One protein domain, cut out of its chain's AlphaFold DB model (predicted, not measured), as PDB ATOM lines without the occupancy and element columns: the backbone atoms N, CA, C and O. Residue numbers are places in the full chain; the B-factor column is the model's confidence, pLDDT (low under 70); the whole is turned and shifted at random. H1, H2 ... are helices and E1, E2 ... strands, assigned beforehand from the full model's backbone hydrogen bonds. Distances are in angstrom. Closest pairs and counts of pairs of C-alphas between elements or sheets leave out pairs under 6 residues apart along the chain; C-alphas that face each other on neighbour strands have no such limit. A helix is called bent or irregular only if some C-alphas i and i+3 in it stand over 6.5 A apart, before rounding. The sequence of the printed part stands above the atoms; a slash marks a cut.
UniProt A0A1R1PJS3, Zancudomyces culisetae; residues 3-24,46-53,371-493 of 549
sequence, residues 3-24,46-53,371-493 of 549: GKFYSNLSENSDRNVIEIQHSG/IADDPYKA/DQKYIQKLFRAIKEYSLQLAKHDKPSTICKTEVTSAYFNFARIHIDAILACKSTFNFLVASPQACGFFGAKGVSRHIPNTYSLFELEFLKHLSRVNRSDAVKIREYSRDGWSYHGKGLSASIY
ATOM      1  N   GLY A   3     140.581 127.625 128.880       30.48
ATOM      2  CA  GLY A   3     141.424 127.179 127.753       30.48
ATOM      3  C   GLY A   3     142.818 126.612 128.092       30.48
ATOM      4  O   GLY A   3     143.706 126.659 127.250       30.48
ATOM      5  N   LYS A   4     143.048 126.120 129.319       35.09
ATOM      6  CA  LYS A   4     144.215 125.297 129.696       35.09
ATOM      7  C   LYS A   4     143.854 123.863 130.122       35.09
ATOM      8  O   LYS A   4     144.761 123.103 130.447       35.09
ATOM      9  N   PHE A   5     142.570 123.489 130.139       39.31
ATOM     10  CA  PHE A   5     142.120 122.146 130.544       39.31
ATOM     11  C   PHE A   5     141.746 121.216 129.384       39.31
ATOM     12  O   PHE A   5     141.728 120.000 129.573       39.31
ATOM     13  N   TYR A   6     141.474 121.771 128.204       38.44
ATOM     14  CA  TYR A   6     141.121 121.018 127.003       38.44
ATOM     15  C   TYR A   6     142.283 121.046 126.011       38.44
ATOM     16  O   TYR A   6     142.872 122.101 125.765       38.44
ATOM     17  N   SER A   7     142.614 119.888 125.449       36.41
ATOM     18  CA  SER A   7     143.684 119.706 124.473       36.41
ATOM     19  C   SER A   7     143.106 119.055 123.221       36.41
ATOM     20  O   SER A   7     142.540 117.967 123.293       36.41
ATOM     21  N   ASN A   8     143.260 119.750 122.090       40.34
ATOM     22  CA  ASN A   8     142.529 119.566 120.831       40.34
ATOM     23  C   ASN A   8     141.034 119.919 120.954       40.34
ATOM     24  O   ASN A   8     140.200 119.080 121.284       40.34
ATOM     25  N   LEU A   9     140.705 121.175 120.638       43.50
ATOM     26  CA  LEU A   9     139.349 121.576 120.263       43.50
ATOM     27  C   LEU A   9     139.222 121.397 118.747       43.50
ATOM     28  O   LEU A   9     140.041 121.940 118.006       43.50
ATOM     29  N   SER A  10     138.221 120.652 118.285       40.94
ATOM     30  CA  SER A  10     137.881 120.588 116.860       40.94
ATOM     31  C   SER A  10     136.661 121.463 116.594       40.94
ATOM     32  O   SER A  10     135.553 121.105 117.004       40.94
ATOM     33  N   GLU A  11     136.853 122.583 115.898       37.12
ATOM     34  CA  GLU A  11     135.731 123.311 115.304       37.12
ATOM     35  C   GLU A  11     135.051 122.399 114.279       37.12
ATOM     36  O   GLU A  11     135.687 121.877 113.362       37.12
ATOM     37  N   ASN A  12     133.757 122.162 114.476       37.09
ATOM     38  CA  ASN A  12     132.912 121.418 113.551       37.09
ATOM     39  C   ASN A  12     131.904 122.396 112.924       37.09
ATOM     40  O   ASN A  12     131.786 123.530 113.379       37.09
ATOM     41  N   SER A  13     131.192 121.993 111.870       34.69
ATOM     42  CA  SER A  13     130.458 122.935 110.997       34.69
ATOM     43  C   SER A  13     129.391 123.813 111.680       34.69
ATOM     44  O   SER A  13     129.033 124.863 111.144       34.69
ATOM     45  N   ASP A  14     128.908 123.425 112.863       48.50
ATOM     46  CA  ASP A  14     127.982 124.214 113.677       48.50
ATOM     47  C   ASP A  14     128.731 125.275 114.501       48.50
ATOM     48  O   ASP A  14     129.223 125.000 115.596       48.50
ATOM     49  N   ARG A  15     128.760 126.522 114.004       59.94
ATOM     50  CA  ARG A  15     129.550 127.665 114.536       59.94
ATOM     51  C   ARG A  15     129.379 128.017 116.029       59.94
ATOM     52  O   ARG A  15     130.082 128.896 116.511       59.94
ATOM     53  N   ASN A  16     128.443 127.387 116.740       71.81
ATOM     54  CA  ASN A  16     128.145 127.632 118.155       71.81
ATOM     55  C   ASN A  16     128.381 126.395 119.052       71.81
ATOM     56  O   ASN A  16     127.870 126.355 120.174       71.81
ATOM     57  N   VAL A  17     129.071 125.349 118.573       69.62
ATOM     58  CA  VAL A  17     129.238 124.075 119.298       69.62
ATOM     59  C   VAL A  17     130.692 123.593 119.248       69.62
ATOM     60  O   VAL A  17     131.261 123.403 118.177       69.62
ATOM     61  N   ILE A  18     131.283 123.347 120.418       74.50
ATOM     62  CA  ILE A  18     132.696 122.978 120.593       74.50
ATOM     63  C   ILE A  18     132.774 121.539 121.113       74.50
ATOM     64  O   ILE A  18     132.260 121.261 122.194       74.50
ATOM     65  N   GLU A  19     133.410 120.611 120.387       76.88
ATOM     66  CA  GLU A  19     133.628 119.243 120.894       76.88
ATOM     67  C   GLU A  19     134.860 119.162 121.806       76.88
ATOM     68  O   GLU A  19     135.919 119.709 121.491       76.88
ATOM     69  N   ILE A  20     134.713 118.464 122.936       75.62
ATOM     70  CA  ILE A  20     135.731 118.338 123.982       75.62
ATOM     71  C   ILE A  20     136.202 116.893 124.087       75.62
ATOM     72  O   ILE A  20     135.407 115.956 124.176       75.62
ATOM     73  N   GLN A  21     137.522 116.725 124.132       66.75
ATOM     74  CA  GLN A  21     138.191 115.438 124.276       66.75
ATOM     75  C   GLN A  21     139.304 115.529 125.332       66.75
ATOM     76  O   GLN A  21     139.800 116.609 125.657       66.75
ATOM     77  N   HIS A  22     139.702 114.384 125.892       61.88
ATOM     78  CA  HIS A  22     140.797 114.297 126.859       61.88
ATOM     79  C   HIS A  22     141.999 113.578 126.237       61.88
ATOM     80  O   HIS A  22     142.026 112.351 126.178       61.88
ATOM     81  N   SER A  23     143.015 114.325 125.793       45.84
ATOM     82  CA  SER A  23     144.172 113.769 125.065       45.84
ATOM     83  C   SER A  23     145.242 113.100 125.956       45.84
ATOM     84  O   SER A  23     146.407 113.000 125.564       45.84
ATOM     85  N   GLY A  24     144.897 112.701 127.183       43.25
ATOM     86  CA  GLY A  24     145.839 112.117 128.138       43.25
ATOM     87  C   GLY A  24     146.124 110.644 127.845       43.25
ATOM     88  O   GLY A  24     145.258 109.797 128.053       43.25
ATOM     89  N   ILE A  46     114.177  89.406 131.549       41.69
ATOM     90  CA  ILE A  46     113.535  90.570 130.911       41.69
ATOM     91  C   ILE A  46     113.489  90.255 129.415       41.69
ATOM     92  O   ILE A  46     114.401  89.599 128.915       41.69
ATOM     93  N   ALA A  47     112.388  90.622 128.758       41.44
ATOM     94  CA  ALA A  47     112.026  90.106 127.442       41.44
ATOM     95  C   ALA A  47     113.085  90.370 126.359       41.44
ATOM     96  O   ALA A  47     113.752  91.404 126.355       41.44
ATOM     97  N   ASP A  48     113.157  89.461 125.389       52.88
ATOM     98  CA  ASP A  48     114.031  89.543 124.210       52.88
ATOM     99  C   ASP A  48     113.617  90.636 123.199       52.88
ATOM    100  O   ASP A  48     114.217  90.760 122.135       52.88
ATOM    101  N   ASP A  49     112.617  91.451 123.548       60.75
ATOM    102  CA  ASP A  49     112.089  92.565 122.766       60.75
ATOM    103  C   ASP A  49     112.286  93.914 123.505       60.75
ATOM    104  O   ASP A  49     111.765  94.093 124.616       60.75
ATOM    105  N   PRO A  50     112.997  94.899 122.910       55.66
ATOM    106  CA  PRO A  50     113.148  96.233 123.489       55.66
ATOM    107  C   PRO A  50     111.842  97.038 123.537       55.66
ATOM    108  O   PRO A  50     111.716  97.903 124.410       55.66
ATOM    109  N   TYR A  51     110.871  96.782 122.651       62.81
ATOM    110  CA  TYR A  51     109.592  97.499 122.651       62.81
ATOM    111  C   TYR A  51     108.799  97.151 123.905       62.81
ATOM    112  O   TYR A  51     108.413  98.058 124.641       62.81
ATOM    113  N   LYS A  52     108.690  95.866 124.246       68.75
ATOM    114  CA  LYS A  52     108.123  95.386 125.512       68.75
ATOM    115  C   LYS A  52     108.834  95.935 126.752       68.75
ATOM    116  O   LYS A  52     108.170  96.257 127.732       68.75
ATOM    117  N   ALA A  53     110.157  96.118 126.722       68.00
ATOM    118  CA  ALA A  53     110.890  96.742 127.831       68.00
ATOM    119  C   ALA A  53     110.571  98.246 127.999       68.00
ATOM    120  O   ALA A  53     110.530  98.757 129.123       68.00
ATOM    121  N   ASP A 371     108.764 109.909 137.884       87.25
ATOM    122  CA  ASP A 371     109.803 110.213 136.889       87.25
ATOM    123  C   ASP A 371     111.140 109.543 137.236       87.25
ATOM    124  O   ASP A 371     111.681 108.789 136.431       87.25
ATOM    125  N   GLN A 372     111.627 109.697 138.473       85.81
ATOM    126  CA  GLN A 372     112.883 109.068 138.900       85.81
ATOM    127  C   GLN A 372     112.884 107.548 138.640       85.81
ATOM    128  O   GLN A 372     113.879 107.001 138.161       85.81
ATOM    129  N   LYS A 373     111.767 106.863 138.926       85.06
ATOM    130  CA  LYS A 373     111.589 105.431 138.626       85.06
ATOM    131  C   LYS A 373     111.511 105.156 137.121       85.06
ATOM    132  O   LYS A 373     112.034 104.144 136.667       85.06
ATOM    133  N   TYR A 374     110.869 106.030 136.347       83.81
ATOM    134  CA  TYR A 374     110.778 105.902 134.892       83.81
ATOM    135  C   TYR A 374     112.142 106.029 134.212       83.81
ATOM    136  O   TYR A 374     112.537 105.124 133.483       83.81
ATOM    137  N   ILE A 375     112.899 107.085 134.509       81.00
ATOM    138  CA  ILE A 375     114.234 107.311 133.947       81.00
ATOM    139  C   ILE A 375     115.186 106.159 134.319       81.00
ATOM    140  O   ILE A 375     115.990 105.735 133.490       81.00
ATOM    141  N   GLN A 376     115.055 105.576 135.518       81.69
ATOM    142  CA  GLN A 376     115.768 104.345 135.893       81.69
ATOM    143  C   GLN A 376     115.383 103.135 135.019       81.69
ATOM    144  O   GLN A 376     116.282 102.439 134.546       81.69
ATOM    145  N   LYS A 377     114.084 102.890 134.767       80.25
ATOM    146  CA  LYS A 377     113.633 101.836 133.831       80.25
ATOM    147  C   LYS A 377     114.158 102.089 132.406       80.25
ATOM    148  O   LYS A 377     114.660 101.165 131.776       80.25
ATOM    149  N   LEU A 378     114.103 103.332 131.920       79.00
ATOM    150  CA  LEU A 378     114.542 103.712 130.572       79.00
ATOM    151  C   LEU A 378     116.050 103.494 130.366       79.00
ATOM    152  O   LEU A 378     116.448 102.827 129.414       79.00
ATOM    153  N   PHE A 379     116.898 103.980 131.281       77.31
ATOM    154  CA  PHE A 379     118.344 103.719 131.217       77.31
ATOM    155  C   PHE A 379     118.671 102.223 131.320       77.31
ATOM    156  O   PHE A 379     119.627 101.766 130.693       77.31
ATOM    157  N   ARG A 380     117.878 101.451 132.074       78.38
ATOM    158  CA  ARG A 380     118.010  99.992 132.132       78.38
ATOM    159  C   ARG A 380     117.704  99.340 130.777       78.38
ATOM    160  O   ARG A 380     118.537  98.570 130.309       78.38
ATOM    161  N   ALA A 381     116.590  99.691 130.135       76.25
ATOM    162  CA  ALA A 381     116.225  99.168 128.815       76.25
ATOM    163  C   ALA A 381     117.277  99.521 127.744       76.25
ATOM    164  O   ALA A 381     117.742  98.638 127.025       76.25
ATOM    165  N   ILE A 382     117.744 100.780 127.706       75.62
ATOM    166  CA  ILE A 382     118.834 101.227 126.814       75.62
ATOM    167  C   ILE A 382     120.106 100.395 127.046       75.62
ATOM    168  O   ILE A 382     120.738  99.941 126.087       75.62
ATOM    169  N   LYS A 383     120.477 100.152 128.312       77.44
ATOM    170  CA  LYS A 383     121.631  99.316 128.661       77.44
ATOM    171  C   LYS A 383     121.456  97.885 128.159       77.44
ATOM    172  O   LYS A 383     122.332  97.401 127.443       77.44
ATOM    173  N   GLU A 384     120.368  97.220 128.535       75.62
ATOM    174  CA  GLU A 384     120.112  95.806 128.233       75.62
ATOM    175  C   GLU A 384     120.055  95.569 126.713       75.62
ATOM    176  O   GLU A 384     120.772  94.698 126.212       75.62
ATOM    177  N   TYR A 385     119.371  96.439 125.964       72.94
ATOM    178  CA  TYR A 385     119.347  96.414 124.498       72.94
ATOM    179  C   TYR A 385     120.738  96.648 123.874       72.94
ATOM    180  O   TYR A 385     121.180  95.878 123.019       72.94
ATOM    181  N   SER A 386     121.507  97.636 124.356       73.50
ATOM    182  CA  SER A 386     122.878  97.874 123.858       73.50
ATOM    183  C   SER A 386     123.834  96.691 124.100       73.50
ATOM    184  O   SER A 386     124.799  96.506 123.354       73.50
ATOM    185  N   LEU A 387     123.569  95.869 125.123       74.12
ATOM    186  CA  LEU A 387     124.335  94.660 125.437       74.12
ATOM    187  C   LEU A 387     123.893  93.438 124.619       74.12
ATOM    188  O   LEU A 387     124.733  92.580 124.347       74.12
ATOM    189  N   GLN A 388     122.620  93.354 124.214       68.75
ATOM    190  CA  GLN A 388     122.126  92.347 123.265       68.75
ATOM    191  C   GLN A 388     122.732  92.572 121.872       68.75
ATOM    192  O   GLN A 388     123.401  91.688 121.340       68.75
ATOM    193  N   LEU A 389     122.567  93.774 121.314       63.62
ATOM    194  CA  LEU A 389     122.981  94.114 119.946       63.62
ATOM    195  C   LEU A 389     124.483  93.951 119.700       63.62
ATOM    196  O   LEU A 389     124.899  93.439 118.665       63.62
ATOM    197  N   ALA A 390     125.300  94.311 120.690       63.62
ATOM    198  CA  ALA A 390     126.754  94.176 120.644       63.62
ATOM    199  C   ALA A 390     127.267  92.719 120.728       63.62
ATOM    200  O   ALA A 390     128.452  92.510 121.005       63.62
ATOM    201  N   LYS A 391     126.383  91.726 120.552       63.69
ATOM    202  CA  LYS A 391     126.710  90.324 120.251       63.69
ATOM    203  C   LYS A 391     126.639  90.006 118.748       63.69
ATOM    204  O   LYS A 391     127.159  88.971 118.354       63.69
ATOM    205  N   HIS A 392     125.974  90.844 117.946       57.41
ATOM    206  CA  HIS A 392     125.589  90.519 116.567       57.41
ATOM    207  C   HIS A 392     126.371  91.302 115.499       57.41
ATOM    208  O   HIS A 392     126.797  90.676 114.536       57.41
ATOM    209  N   ASP A 393     126.632  92.606 115.674       49.84
ATOM    210  CA  ASP A 393     127.654  93.338 114.890       49.84
ATOM    211  C   ASP A 393     128.107  94.646 115.598       49.84
ATOM    212  O   ASP A 393     127.780  94.887 116.766       49.84
ATOM    213  N   LYS A 394     128.908  95.476 114.911       51.88
ATOM    214  CA  LYS A 394     129.582  96.703 115.377       51.88
ATOM    215  C   LYS A 394     128.685  97.612 116.249       51.88
ATOM    216  O   LYS A 394     127.718  98.177 115.742       51.88
ATOM    217  N   PRO A 395     129.043  97.867 117.527       50.03
ATOM    218  CA  PRO A 395     128.154  98.554 118.481       50.03
ATOM    219  C   PRO A 395     127.764 100.016 118.186       50.03
ATOM    220  O   PRO A 395     126.860 100.533 118.839       50.03
ATOM    221  N   SER A 396     128.451 100.718 117.280       49.78
ATOM    222  CA  SER A 396     128.430 102.191 117.210       49.78
ATOM    223  C   SER A 396     127.213 102.816 116.512       49.78
ATOM    224  O   SER A 396     126.924 103.990 116.756       49.78
ATOM    225  N   THR A 397     126.492 102.071 115.670       50.56
ATOM    226  CA  THR A 397     125.362 102.575 114.858       50.56
ATOM    227  C   THR A 397     123.976 102.314 115.448       50.56
ATOM    228  O   THR A 397     123.011 102.933 115.013       50.56
ATOM    229  N   ILE A 398     123.846 101.396 116.407       58.41
ATOM    230  CA  ILE A 398     122.571 100.688 116.627       58.41
ATOM    231  C   ILE A 398     121.703 101.319 117.738       58.41
ATOM    232  O   ILE A 398     120.475 101.230 117.721       58.41
ATOM    233  N   CYS A 399     122.321 102.030 118.685       66.94
ATOM    234  CA  CYS A 399     121.607 102.884 119.634       66.94
ATOM    235  C   CYS A 399     122.402 104.169 119.897       66.94
ATOM    236  O   CYS A 399     123.564 104.117 120.315       66.94
ATOM    237  N   LYS A 400     121.762 105.316 119.649       79.62
ATOM    238  CA  LYS A 400     122.335 106.662 119.769       79.62
ATOM    239  C   LYS A 400     121.490 107.484 120.740       79.62
ATOM    240  O   LYS A 400     120.292 107.642 120.520       79.62
ATOM    241  N   THR A 401     122.104 107.995 121.801       84.56
ATOM    242  CA  THR A 401     121.432 108.804 122.827       84.56
ATOM    243  C   THR A 401     121.983 110.227 122.820       84.56
ATOM    244  O   THR A 401     123.164 110.434 123.096       84.56
ATOM    245  N   GLU A 402     121.132 111.211 122.544       88.44
ATOM    246  CA  GLU A 402     121.462 112.625 122.726       88.44
ATOM    247  C   GLU A 402     121.014 113.054 124.127       88.44
ATOM    248  O   GLU A 402     119.881 112.788 124.539       88.44
ATOM    249  N   VAL A 403     121.892 113.723 124.870       90.19
ATOM    250  CA  VAL A 403     121.617 114.230 126.220       90.19
ATOM    251  C   VAL A 403     121.953 115.712 126.259       90.19
ATOM    252  O   VAL A 403     123.054 116.111 125.896       90.19
ATOM    253  N   THR A 404     121.031 116.545 126.734       92.06
ATOM    254  CA  THR A 404     121.282 117.976 126.930       92.06
ATOM    255  C   THR A 404     120.936 118.419 128.344       92.06
ATOM    256  O   THR A 404     119.945 117.979 128.938       92.06
ATOM    257  N   SER A 405     121.794 119.269 128.904       89.19
ATOM    258  CA  SER A 405     121.613 119.879 130.217       89.19
ATOM    259  C   SER A 405     122.229 121.273 130.244       89.19
ATOM    260  O   SER A 405     123.329 121.483 129.743       89.19
ATOM    261  N   ALA A 406     121.575 122.206 130.937       86.12
ATOM    262  CA  ALA A 406     122.126 123.526 131.238       86.12
ATOM    263  C   ALA A 406     123.518 123.459 131.899       86.12
ATOM    264  O   ALA A 406     124.338 124.346 131.690       86.12
ATOM    265  N   TYR A 407     123.775 122.413 132.694       85.50
ATOM    266  CA  TYR A 407     125.011 122.218 133.452       85.50
ATOM    267  C   TYR A 407     125.373 120.728 133.512       85.50
ATOM    268  O   TYR A 407     124.485 119.890 133.720       85.50
ATOM    269  N   PHE A 408     126.656 120.374 133.409       86.06
ATOM    270  CA  PHE A 408     127.091 118.995 133.624       86.06
ATOM    271  C   PHE A 408     127.112 118.660 135.127       86.06
ATOM    272  O   PHE A 408     128.076 118.926 135.838       86.06
ATOM    273  N   ASN A 409     126.008 118.111 135.638       83.44
ATOM    274  CA  ASN A 409     125.859 117.714 137.044       83.44
ATOM    275  C   ASN A 409     124.855 116.553 137.181       83.44
ATOM    276  O   ASN A 409     123.809 116.668 137.823       83.44
ATOM    277  N   PHE A 410     125.130 115.447 136.491       82.00
ATOM    278  CA  PHE A 410     124.248 114.280 136.469       82.00
ATOM    279  C   PHE A 410     124.374 113.462 137.759       82.00
ATOM    280  O   PHE A 410     125.475 113.185 138.232       82.00
ATOM    281  N   ALA A 411     123.241 113.022 138.316       79.12
ATOM    282  CA  ALA A 411     123.254 112.157 139.492       79.12
ATOM    283  C   ALA A 411     123.983 110.834 139.200       79.12
ATOM    284  O   ALA A 411     123.850 110.265 138.115       79.12
ATOM    285  N   ARG A 412     124.711 110.323 140.204       78.81
ATOM    286  CA  ARG A 412     125.620 109.170 140.096       78.81
ATOM    287  C   ARG A 412     125.003 107.962 139.376       78.81
ATOM    288  O   ARG A 412     125.635 107.408 138.492       78.81
ATOM    289  N   ILE A 413     123.739 107.642 139.663       73.00
ATOM    290  CA  ILE A 413     123.002 106.541 139.023       73.00
ATOM    291  C   ILE A 413     122.851 106.680 137.497       73.00
ATOM    292  O   ILE A 413     122.848 105.671 136.798       73.00
ATOM    293  N   HIS A 414     122.758 107.902 136.962       80.38
ATOM    294  CA  HIS A 414     122.735 108.129 135.515       80.38
ATOM    295  C   HIS A 414     124.137 107.982 134.928       80.38
ATOM    296  O   HIS A 414     124.285 107.318 133.913       80.38
ATOM    297  N   ILE A 415     125.168 108.523 135.590       84.00
ATOM    298  CA  ILE A 415     126.570 108.344 135.179       84.00
ATOM    299  C   ILE A 415     126.941 106.855 135.146       84.00
ATOM    300  O   ILE A 415     127.399 106.371 134.116       84.00
ATOM    301  N   ASP A 416     126.681 106.110 136.221       82.31
ATOM    302  CA  ASP A 416     126.995 104.682 136.315       82.31
ATOM    303  C   ASP A 416     126.211 103.861 135.263       82.31
ATOM    304  O   ASP A 416     126.764 102.951 134.643       82.31
ATOM    305  N   ALA A 417     124.939 104.202 135.001       75.88
ATOM    306  CA  ALA A 417     124.143 103.556 133.954       75.88
ATOM    307  C   ALA A 417     124.667 103.865 132.543       75.88
ATOM    308  O   ALA A 417     124.832 102.943 131.744       75.88
ATOM    309  N   ILE A 418     124.978 105.134 132.253       81.38
ATOM    310  CA  ILE A 418     125.551 105.588 130.978       81.38
ATOM    311  C   ILE A 418     126.881 104.882 130.732       81.38
ATOM    312  O   ILE A 418     127.045 104.296 129.664       81.38
ATOM    313  N   LEU A 419     127.789 104.860 131.716       83.88
ATOM    314  CA  LEU A 419     129.089 104.176 131.644       83.88
ATOM    315  C   LEU A 419     128.947 102.671 131.367       83.88
ATOM    316  O   LEU A 419     129.735 102.129 130.592       83.88
ATOM    317  N   ALA A 420     127.926 102.018 131.930       80.25
ATOM    318  CA  ALA A 420     127.675 100.583 131.775       80.25
ATOM    319  C   ALA A 420     126.905 100.175 130.497       80.25
ATOM    320  O   ALA A 420     126.654  98.982 130.304       80.25
ATOM    321  N   CYS A 421     126.506 101.124 129.645       78.56
ATOM    322  CA  CYS A 421     125.951 100.850 128.313       78.56
ATOM    323  C   CYS A 421     127.057 100.578 127.276       78.56
ATOM    324  O   CYS A 421     128.216 100.935 127.483       78.56
ATOM    325  N   LYS A 422     126.692 100.019 126.116       76.06
ATOM    326  CA  LYS A 422     127.554  99.982 124.914       76.06
ATOM    327  C   LYS A 422     127.133 100.963 123.810       76.06
ATOM    328  O   LYS A 422     127.867 101.115 122.841       76.06
ATOM    329  N   SER A 423     125.984 101.620 123.960       76.56
ATOM    330  CA  SER A 423     125.447 102.610 123.020       76.56
ATOM    331  C   SER A 423     126.296 103.883 122.928       76.56
ATOM    332  O   SER A 423     127.100 104.189 123.818       76.56
ATOM    333  N   THR A 424     126.088 104.637 121.849       84.94
ATOM    334  CA  THR A 424     126.716 105.944 121.623       84.94
ATOM    335  C   THR A 424     125.958 107.026 122.397       84.94
ATOM    336  O   THR A 424     124.731 107.092 122.305       84.94
ATOM    337  N   PHE A 425     126.668 107.892 123.124       88.19
ATOM    338  CA  PHE A 425     126.103 109.059 123.810       88.19
ATOM    339  C   PHE A 425     126.762 110.348 123.318       88.19
ATOM    340  O   PHE A 425     127.987 110.456 123.318       88.19
ATOM    341  N   ASN A 426     125.959 111.353 122.980       90.31
ATOM    342  CA  ASN A 426     126.439 112.711 122.738       90.31
ATOM    343  C   ASN A 426     125.813 113.645 123.775       90.31
ATOM    344  O   ASN A 426     124.591 113.694 123.920       90.31
ATOM    345  N   PHE A 427     126.652 114.374 124.506       92.81
ATOM    346  CA  PHE A 427     126.224 115.384 125.467       92.81
ATOM    347  C   PHE A 427     126.360 116.781 124.863       92.81
ATOM    348  O   PHE A 427     127.418 117.110 124.331       92.81
ATOM    349  N   LEU A 428     125.329 117.614 125.013       93.25
ATOM    350  CA  LEU A 428     125.386 119.056 124.771       93.25
ATOM    351  C   LEU A 428     125.132 119.804 126.086       93.25
ATOM    352  O   LEU A 428     124.062 119.680 126.685       93.25
ATOM    353  N   VAL A 429     126.120 120.570 126.543       93.69
ATOM    354  CA  VAL A 429     126.066 121.358 127.787       93.69
ATOM    355  C   VAL A 429     126.440 122.818 127.541       93.69
ATOM    356  O   VAL A 429     126.920 123.157 126.466       93.69
ATOM    357  N   ALA A 430     126.198 123.713 128.499       91.94
ATOM    358  CA  ALA A 430     126.634 125.106 128.380       91.94
ATOM    359  C   ALA A 430     128.161 125.228 128.513       91.94
ATOM    360  O   ALA A 430     128.720 124.701 129.474       91.94
ATOM    361  N   SER A 431     128.818 126.000 127.638       92.25
ATOM    362  CA  SER A 431     130.194 126.448 127.890       92.25
ATOM    363  C   SER A 431     130.287 127.286 129.173       92.25
ATOM    364  O   SER A 431     129.278 127.850 129.620       92.25
ATOM    365  N   PRO A 432     131.482 127.463 129.771       89.69
ATOM    366  CA  PRO A 432     131.656 128.349 130.919       89.69
ATOM    367  C   PRO A 432     131.167 129.778 130.664       89.69
ATOM    368  O   PRO A 432     130.733 130.440 131.607       89.69
ATOM    369  N   GLN A 433     131.205 130.228 129.404       89.44
ATOM    370  CA  GLN A 433     130.701 131.515 128.928       89.44
ATOM    371  C   GLN A 433     129.172 131.518 128.761       89.44
ATOM    372  O   GLN A 433     128.524 132.469 129.190       89.44
ATOM    373  N   ALA A 434     128.585 130.448 128.214       91.31
ATOM    374  CA  ALA A 434     127.133 130.302 128.063       91.31
ATOM    375  C   ALA A 434     126.412 129.899 129.369       91.31
ATOM    376  O   ALA A 434     125.180 129.863 129.434       91.31
ATOM    377  N   CYS A 435     127.148 129.580 130.432       87.94
ATOM    378  CA  CYS A 435     126.596 129.263 131.743       87.94
ATOM    379  C   CYS A 435     125.914 130.493 132.370       87.94
ATOM    380  O   CYS A 435     126.516 131.557 132.492       87.94
ATOM    381  N   GLY A 436     124.691 130.340 132.897       83.62
ATOM    382  CA  GLY A 436     123.934 131.417 133.568       83.62
ATOM    383  C   GLY A 436     124.551 131.996 134.859       83.62
ATOM    384  O   GLY A 436     123.914 132.809 135.526       83.62
ATOM    385  N   PHE A 437     125.763 131.574 135.230       83.25
ATOM    386  CA  PHE A 437     126.575 132.142 136.313       83.25
ATOM    387  C   PHE A 437     127.867 132.817 135.809       83.25
ATOM    388  O   PHE A 437     128.672 133.281 136.622       83.25
ATOM    389  N   PHE A 438     128.082 132.893 134.492       83.56
ATOM    390  CA  PHE A 438     129.183 133.651 133.902       83.56
ATOM    391  C   PHE A 438     129.085 135.138 134.278       83.56
ATOM    392  O   PHE A 438     127.997 135.680 134.464       83.56
ATOM    393  N   GLY A 439     130.230 135.790 134.496       82.19
ATOM    394  CA  GLY A 439     130.290 137.187 134.958       82.19
ATOM    395  C   GLY A 439     129.713 137.468 136.361       82.19
ATOM    396  O   GLY A 439     129.770 138.610 136.818       82.19
ATOM    397  N   ALA A 440     129.177 136.468 137.076       83.31
ATOM    398  CA  ALA A 440     128.585 136.670 138.398       83.31
ATOM    399  C   ALA A 440     129.604 137.205 139.425       83.31
ATOM    400  O   ALA A 440     130.806 136.960 139.339       83.31
ATOM    401  N   LYS A 441     129.119 137.923 140.445       78.50
ATOM    402  CA  LYS A 441     129.954 138.461 141.535       78.50
ATOM    403  C   LYS A 441     130.065 137.471 142.705       78.50
ATOM    404  O   LYS A 441     129.200 136.619 142.905       78.50
ATOM    405  N   GLY A 442     131.125 137.608 143.505       84.12
ATOM    406  CA  GLY A 442     131.369 136.769 144.685       84.12
ATOM    407  C   GLY A 442     131.690 135.306 144.348       84.12
ATOM    408  O   GLY A 442     132.242 135.013 143.290       84.12
ATOM    409  N   VAL A 443     131.347 134.385 145.257       79.00
ATOM    410  CA  VAL A 443     131.632 132.938 145.126       79.00
ATOM    411  C   VAL A 443     131.000 132.338 143.863       79.00
ATOM    412  O   VAL A 443     131.620 131.504 143.206       79.00
ATOM    413  N   SER A 444     129.815 132.818 143.472       79.25
ATOM    414  CA  SER A 444     129.052 132.337 142.313       79.25
ATOM    415  C   SER A 444     129.827 132.374 140.991       79.25
ATOM    416  O   SER A 444     129.549 131.565 140.112       79.25
ATOM    417  N   ARG A 445     130.835 133.250 140.862       82.88
ATOM    418  CA  ARG A 445     131.705 133.352 139.674       82.88
ATOM    419  C   ARG A 445     132.478 132.070 139.350       82.88
ATOM    420  O   ARG A 445     132.988 131.923 138.246       82.88
ATOM    421  N   HIS A 446     132.623 131.178 140.330       84.62
ATOM    422  CA  HIS A 446     133.360 129.924 140.187       84.62
ATOM    423  C   HIS A 446     132.476 128.755 139.738       84.62
ATOM    424  O   HIS A 446     133.017 127.757 139.273       84.62
ATOM    425  N   ILE A 447     131.144 128.895 139.807       85.88
ATOM    426  CA  ILE A 447     130.175 127.851 139.430       85.88
ATOM    427  C   ILE A 447     130.386 127.330 137.992       85.88
ATOM    428  O   ILE A 447     130.397 126.111 137.834       85.88
ATOM    429  N   PRO A 448     130.632 128.168 136.956       86.38
ATOM    430  CA  PRO A 448     130.913 127.662 135.611       86.38
ATOM    431  C   PRO A 448     132.139 126.737 135.570       86.38
ATOM    432  O   PRO A 448     132.068 125.644 135.018       86.38
ATOM    433  N   ASN A 449     133.232 127.118 136.246       86.19
ATOM    434  CA  ASN A 449     134.445 126.297 136.324       86.19
ATOM    435  C   ASN A 449     134.213 124.984 137.098       86.19
ATOM    436  O   ASN A 449     134.891 123.996 136.836       86.19
ATOM    437  N   THR A 450     133.278 124.956 138.056       87.50
ATOM    438  CA  THR A 450     132.915 123.731 138.785       87.50
ATOM    439  C   THR A 450     132.276 122.690 137.864       87.50
ATOM    440  O   THR A 450     132.587 121.511 138.005       87.50
ATOM    441  N   TYR A 451     131.457 123.098 136.889       89.19
ATOM    442  CA  TYR A 451     130.882 122.160 135.917       89.19
ATOM    443  C   TYR A 451     131.947 121.591 134.968       89.19
ATOM    444  O   TYR A 451     132.051 120.370 134.862       89.19
ATOM    445  N   SER A 452     132.860 122.418 134.442       87.88
ATOM    446  CA  SER A 452     134.001 121.932 133.642       87.88
ATOM    447  C   SER A 452     134.924 120.969 134.409       87.88
ATOM    448  O   SER A 452     135.559 120.101 133.809       87.88
ATOM    449  N   LEU A 453     135.010 121.078 135.743       88.88
ATOM    450  CA  LEU A 453     135.723 120.094 136.568       88.88
ATOM    451  C   LEU A 453     134.985 118.747 136.636       88.88
ATOM    452  O   LEU A 453     135.646 117.710 136.566       88.88
ATOM    453  N   PHE A 454     133.651 118.743 136.716       91.06
ATOM    454  CA  PHE A 454     132.848 117.514 136.650       91.06
ATOM    455  C   PHE A 454     132.897 116.867 135.255       91.06
ATOM    456  O   PHE A 454     132.981 115.643 135.151       91.06
ATOM    457  N   GLU A 455     132.930 117.667 134.186       91.12
ATOM    458  CA  GLU A 455     133.141 117.194 132.807       91.12
ATOM    459  C   GLU A 455     134.517 116.541 132.656       91.12
ATOM    460  O   GLU A 455     134.624 115.413 132.177       91.12
ATOM    461  N   LEU A 456     135.572 117.195 133.151       89.31
ATOM    462  CA  LEU A 456     136.928 116.649 133.150       89.31
ATOM    463  C   LEU A 456     137.054 115.371 134.000       89.31
ATOM    464  O   LEU A 456     137.818 114.472 133.640       89.31
ATOM    465  N   GLU A 457     136.330 115.257 135.116       90.12
ATOM    466  CA  GLU A 457     136.276 114.022 135.911       90.12
ATOM    467  C   GLU A 457     135.574 112.889 135.146       90.12
ATOM    468  O   GLU A 457     136.098 111.771 135.090       90.12
ATOM    469  N   PHE A 458     134.447 113.178 134.489       90.75
ATOM    470  CA  PHE A 458     133.715 112.206 133.675       90.75
ATOM    471  C   PHE A 458     134.517 111.749 132.447       90.75
ATOM    472  O   PHE A 458     134.622 110.547 132.214       90.75
ATOM    473  N   LEU A 459     135.185 112.660 131.730       90.00
ATOM    474  CA  LEU A 459     136.090 112.334 130.615       90.00
ATOM    475  C   LEU A 459     137.261 111.440 131.060       90.00
ATOM    476  O   LEU A 459     137.590 110.458 130.392       90.00
ATOM    477  N   LYS A 460     137.853 111.710 132.231       89.38
ATOM    478  CA  LYS A 460     138.862 110.823 132.836       89.38
ATOM    479  C   LYS A 460     138.284 109.456 133.208       89.38
ATOM    480  O   LYS A 460     139.008 108.464 133.180       89.38
ATOM    481  N   HIS A 461     137.009 109.369 133.582       89.38
ATOM    482  CA  HIS A 461     136.353 108.089 133.855       89.38
ATOM    483  C   HIS A 461     136.098 107.303 132.557       89.38
ATOM    484  O   HIS A 461     136.446 106.126 132.494       89.38
ATOM    485  N   LEU A 462     135.603 107.967 131.507       89.75
ATOM    486  CA  LEU A 462     135.400 107.403 130.166       89.75
ATOM    487  C   LEU A 462     136.684 106.831 129.560       89.75
ATOM    488  O   LEU A 462     136.655 105.738 128.997       89.75
ATOM    489  N   SER A 463     137.809 107.531 129.731       88.38
ATOM    490  CA  SER A 463     139.129 107.050 129.310       88.38
ATOM    491  C   SER A 463     139.512 105.740 130.014       88.38
ATOM    492  O   SER A 463     139.856 104.773 129.340       88.38
ATOM    493  N   ARG A 464     139.360 105.654 131.346       88.62
ATOM    494  CA  ARG A 464     139.678 104.436 132.125       88.62
ATOM    495  C   ARG A 464     138.802 103.226 131.784       88.62
ATOM    496  O   ARG A 464     139.262 102.100 131.923       88.62
ATOM    497  N   VAL A 465     137.557 103.438 131.348       87.12
ATOM    498  CA  VAL A 465     136.662 102.348 130.900       87.12
ATOM    499  C   VAL A 465     136.686 102.127 129.380       87.12
ATOM    500  O   VAL A 465     135.858 101.384 128.861       87.12
ATOM    501  N   ASN A 466     137.625 102.762 128.669       86.50
ATOM    502  CA  ASN A 466     137.800 102.696 127.216       86.50
ATOM    503  C   ASN A 466     136.517 103.006 126.411       86.50
ATOM    504  O   ASN A 466     136.101 102.232 125.547       86.50
ATOM    505  N   ARG A 467     135.856 104.133 126.718       86.69
ATOM    506  CA  ARG A 467     134.618 104.577 126.040       86.69
ATOM    507  C   ARG A 467     134.640 105.999 125.474       86.69
ATOM    508  O   ARG A 467     133.591 106.490 125.067       86.69
ATOM    509  N   SER A 468     135.810 106.631 125.380       86.50
ATOM    510  CA  SER A 468     135.979 107.968 124.782       86.50
ATOM    511  C   SER A 468     135.386 108.088 123.369       86.50
ATOM    512  O   SER A 468     134.752 109.089 123.057       86.50
ATOM    513  N   ASP A 469     135.516 107.050 122.536       84.94
ATOM    514  CA  ASP A 469     135.001 107.059 121.155       84.94
ATOM    515  C   ASP A 469     133.467 106.960 121.083       84.94
ATOM    516  O   ASP A 469     132.849 107.403 120.115       84.94
ATOM    517  N   ALA A 470     132.849 106.372 122.114       84.62
ATOM    518  CA  ALA A 470     131.410 106.123 122.200       84.62
ATOM    519  C   ALA A 470     130.658 107.174 123.034       84.62
ATOM    520  O   ALA A 470     129.428 107.148 123.070       84.62
ATOM    521  N   VAL A 471     131.358 108.071 123.737       89.62
ATOM    522  CA  VAL A 471     130.741 109.106 124.576       89.62
ATOM    523  C   VAL A 471     131.439 110.445 124.364       89.62
ATOM    524  O   VAL A 471     132.537 110.674 124.868       89.62
ATOM    525  N   LYS A 472     130.771 111.347 123.642       89.50
ATOM    526  CA  LYS A 472     131.261 112.691 123.311       89.50
ATOM    527  C   LYS A 472     130.602 113.750 124.187       89.50
ATOM    528  O   LYS A 472     129.412 113.650 124.488       89.50
ATOM    529  N   ILE A 473     131.353 114.791 124.543       91.12
ATOM    530  CA  ILE A 473     130.833 115.998 125.200       91.12
ATOM    531  C   ILE A 473     131.056 117.191 124.277       91.12
ATOM    532  O   ILE A 473     132.110 117.315 123.650       91.12
ATOM    533  N   ARG A 474     130.048 118.055 124.184       92.25
ATOM    534  CA  ARG A 474     130.076 119.294 123.417       92.25
ATOM    535  C   ARG A 474     129.575 120.453 124.272       92.25
ATOM    536  O   ARG A 474     128.521 120.352 124.899       92.25
ATOM    537  N   GLU A 475     130.310 121.555 124.266       94.00
ATOM    538  CA  GLU A 475     129.903 122.824 124.870       94.00
ATOM    539  C   GLU A 475     129.185 123.689 123.815       94.00
ATOM    540  O   GLU A 475     129.740 123.981 122.754       94.00
ATOM    541  N   TYR A 476     127.959 124.132 124.101       93.75
ATOM    542  CA  TYR A 476     127.298 125.228 123.388       93.75
ATOM    543  C   TYR A 476     127.968 126.547 123.773       93.75
ATOM    544  O   TYR A 476     128.065 126.870 124.960       93.75
ATOM    545  N   SER A 477     128.360 127.342 122.783       91.62
ATOM    546  CA  SER A 477     128.941 128.667 122.977       91.62
ATOM    547  C   SER A 477     128.544 129.601 121.830       91.62
ATOM    548  O   SER A 477     129.009 129.434 120.709       91.62
ATOM    549  N   ARG A 478     127.713 130.607 122.123       91.00
ATOM    550  CA  ARG A 478     127.310 131.705 121.223       91.00
ATOM    551  C   ARG A 478     127.564 133.006 121.987       91.00
ATOM    552  O   ARG A 478     127.180 133.096 123.152       91.00
ATOM    553  N   ASP A 479     128.271 133.968 121.395       89.94
ATOM    554  CA  ASP A 479     128.675 135.174 122.136       89.94
ATOM    555  C   ASP A 479     127.464 136.020 122.555       89.94
ATOM    556  O   ASP A 479     126.489 136.132 121.815       89.94
ATOM    557  N   GLY A 480     127.501 136.564 123.774       90.25
ATOM    558  CA  GLY A 480     126.377 137.267 124.399       90.25
ATOM    559  C   GLY A 480     125.151 136.402 124.747       90.25
ATOM    560  O   GLY A 480     124.142 136.952 125.193       90.25
ATOM    561  N   TRP A 481     125.199 135.078 124.561       94.44
ATOM    562  CA  TRP A 481     124.079 134.160 124.816       94.44
ATOM    563  C   TRP A 481     124.341 133.226 125.999       94.44
ATOM    564  O   TRP A 481     125.482 132.925 126.343       94.44
ATOM    565  N   SER A 482     123.264 132.719 126.603       93.81
ATOM    566  CA  SER A 482     123.332 131.668 127.624       93.81
ATOM    567  C   SER A 482     122.556 130.415 127.222       93.81
ATOM    568  O   SER A 482     121.616 130.479 126.430       93.81
ATOM    569  N   TYR A 483     122.946 129.259 127.759       93.62
ATOM    570  CA  TYR A 483     122.339 127.967 127.447       93.62
ATOM    571  C   TYR A 483     121.630 127.372 128.662       93.62
ATOM    572  O   TYR A 483     122.121 127.420 129.793       93.62
ATOM    573  N   HIS A 484     120.448 126.811 128.425       93.75
ATOM    574  CA  HIS A 484     119.606 126.223 129.458       93.75
ATOM    575  C   HIS A 484     118.850 124.965 128.996       93.75
ATOM    576  O   HIS A 484     118.122 124.386 129.800       93.75
ATOM    577  N   GLY A 485     119.028 124.509 127.750       90.88
ATOM    578  CA  GLY A 485     118.350 123.330 127.197       90.88
ATOM    579  C   GLY A 485     118.470 122.074 128.072       90.88
ATOM    580  O   GLY A 485     119.485 121.847 128.732       90.88
ATOM    581  N   LYS A 486     117.396 121.275 128.123       90.12
ATOM    582  CA  LYS A 486     117.306 120.045 128.929       90.12
ATOM    583  C   LYS A 486     116.646 118.903 128.163       90.12
ATOM    584  O   LYS A 486     115.764 119.116 127.329       90.12
ATOM    585  N   GLY A 487     117.034 117.677 128.492       89.31
ATOM    586  CA  GLY A 487     116.327 116.461 128.100       89.31
ATOM    587  C   GLY A 487     117.237 115.380 127.532       89.31
ATOM    588  O   GLY A 487     118.456 115.516 127.487       89.31
ATOM    589  N   LEU A 488     116.604 114.296 127.103       86.62
ATOM    590  CA  LEU A 488     117.244 113.113 126.548       86.62
ATOM    591  C   LEU A 488     116.388 112.614 125.383       86.62
ATOM    592  O   LEU A 488     115.161 112.622 125.482       86.62
ATOM    593  N   SER A 489     117.020 112.172 124.301       86.06
ATOM    594  CA  SER A 489     116.382 111.344 123.273       86.06
ATOM    595  C   SER A 489     117.249 110.121 123.005       86.06
ATOM    596  O   SER A 489     118.475 110.203 123.032       86.06
ATOM    597  N   ALA A 490     116.616 108.975 122.763       78.50
ATOM    598  CA  ALA A 490     117.297 107.731 122.428       78.50
ATOM    599  C   ALA A 490     116.723 107.188 121.117       78.50
ATOM    600  O   ALA A 490     115.553 106.819 121.051       78.50
ATOM    601  N   SER A 491     117.551 107.146 120.078       75.44
ATOM    602  CA  SER A 491     117.234 106.502 118.808       75.44
ATOM    603  C   SER A 491     117.667 105.042 118.876       75.44
ATOM    604  O   SER A 491     118.857 104.739 119.009       75.44
ATOM    605  N   ILE A 492     116.688 104.145 118.797       65.69
ATOM    606  CA  ILE A 492     116.870 102.703 118.641       65.69
ATOM    607  C   ILE A 492     116.728 102.392 117.155       65.69
ATOM    608  O   ILE A 492     115.659 102.580 116.582       65.69
ATOM    609  N   TYR A 493     117.813 101.940 116.527       58.75
ATOM    610  CA  TYR A 493     117.793 101.509 115.134       58.75
ATOM    611  C   TYR A 493     117.655  99.987 115.097       58.75
ATOM    612  O   TYR A 493     118.533  99.266 115.572       58.75
TER     613      TYR A 493
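What this domain is: This is residues 3 to 24, 46 to 53 and 371 to 493 of the 549 residues of a protein of Zancudomyces culisetae (UniProt A0A1R1PJS3). A twisted sheet of five strands has the long helices H2 and H4 over one face, H2 toward the E5 edge and H4 toward the E1 edge, making two layers, helices on one face of a sheet. The short helix H3 packs beside H2, and the four-residue H1 sits on H2, away from the sheet. The 153 printed residues hold four named helices and five named strands in the order E1 H1 H2 E2 H3 E3 H4 E4 E5; the sheet, E1 E4 E3 E2 E5, is mixed, and the class is mixed, helices and strands. The whole is compact, with a radius of gyration of the C-alphas of 16.6 A, yet elongated, spanning 54 by 34 by 28 A.

How they stand to each other: Edge strand E1, residues 17 to 20, is antiparallel to E4, residues 471 to 476, with N 18 and O 475 at 2.9 A. E4 is parallel to E3, residues 424 to 430, with N 474 and O 427 at 2.8 A. E3 is parallel to E2, residues 399 to 405, with N 401 and O 424 at 2.8 A. E2 is antiparallel to the other edge strand, E5, residues 487 to 492, with N 491 and O 400 at 2.8 A. H1, residues 50 to 53, only just touches H2, residues 371 to 389, with 3 pairs of C-alphas within 8 A; the closest C-alphas are those of Ala 53 and Ala 381, 5.9 A apart. H2 lies over E2 and E5 at a height over the sheet of 10.8 A. H2 touches H3, residues 412 to 419, with residues 376 to 383 alone, at a shallow tilt of 18 degrees, the same way; the closest C-alphas are those of Phe 379 and Ala 417, 6.4 A apart. H3 only grazes the sheet, with residues 418 to 419. H4, residues 442 to 464, lies over E4, on the same face as H2, at a height over the sheet of 11.0 A. H3 and H4 are close but not clearly touching, the closest C-alphas being those of Leu 419 and Leu 462, 7.2 A apart. E2, H3, E3 and E3, H4, E4 are strand-helix-strand units, two parallel neighbour strands with a helix between, each with a right-handed crossover. Every O i to N i+4 pair is within hydrogen-bond range in H2 and H3, against 15 of 19 in H4; H1 is too short for such a pair.

Where its parts are: E1 begins at C-alpha 17 (129.238, 124.075, 119.298) and is 9.8 A long; H1 is 4.9 A. H2 measures 26.8 A, E2 20.0 A, H3 10.4 A and E3 20.3 A. H4 measures 35.7 A from C-alpha 442 (131.369, 136.769, 144.685); it has a kink of 31 degrees near residue 449 and is irregular, with C-alphas 445 and 448 7.0 A apart. E4 is 16.5 A, and E5, 16.7 A, ends at C-alpha 492 (116.870, 102.703, 118.641).

The domain as a whole: The two C-alphas farthest apart, those of His 392 and Gly 442, are 54.4 A apart. Residues 25 to 45 and 54 to 370 are not printed; the C-alphas across these cuts are 38.9 A and 16.3 A apart. The link from E3 to H4 is long. Mean pLDDT of the printed part is 76.4, with 40 residues under 70, among them residues 3 to 15, 46 to 53 and 388 to 399.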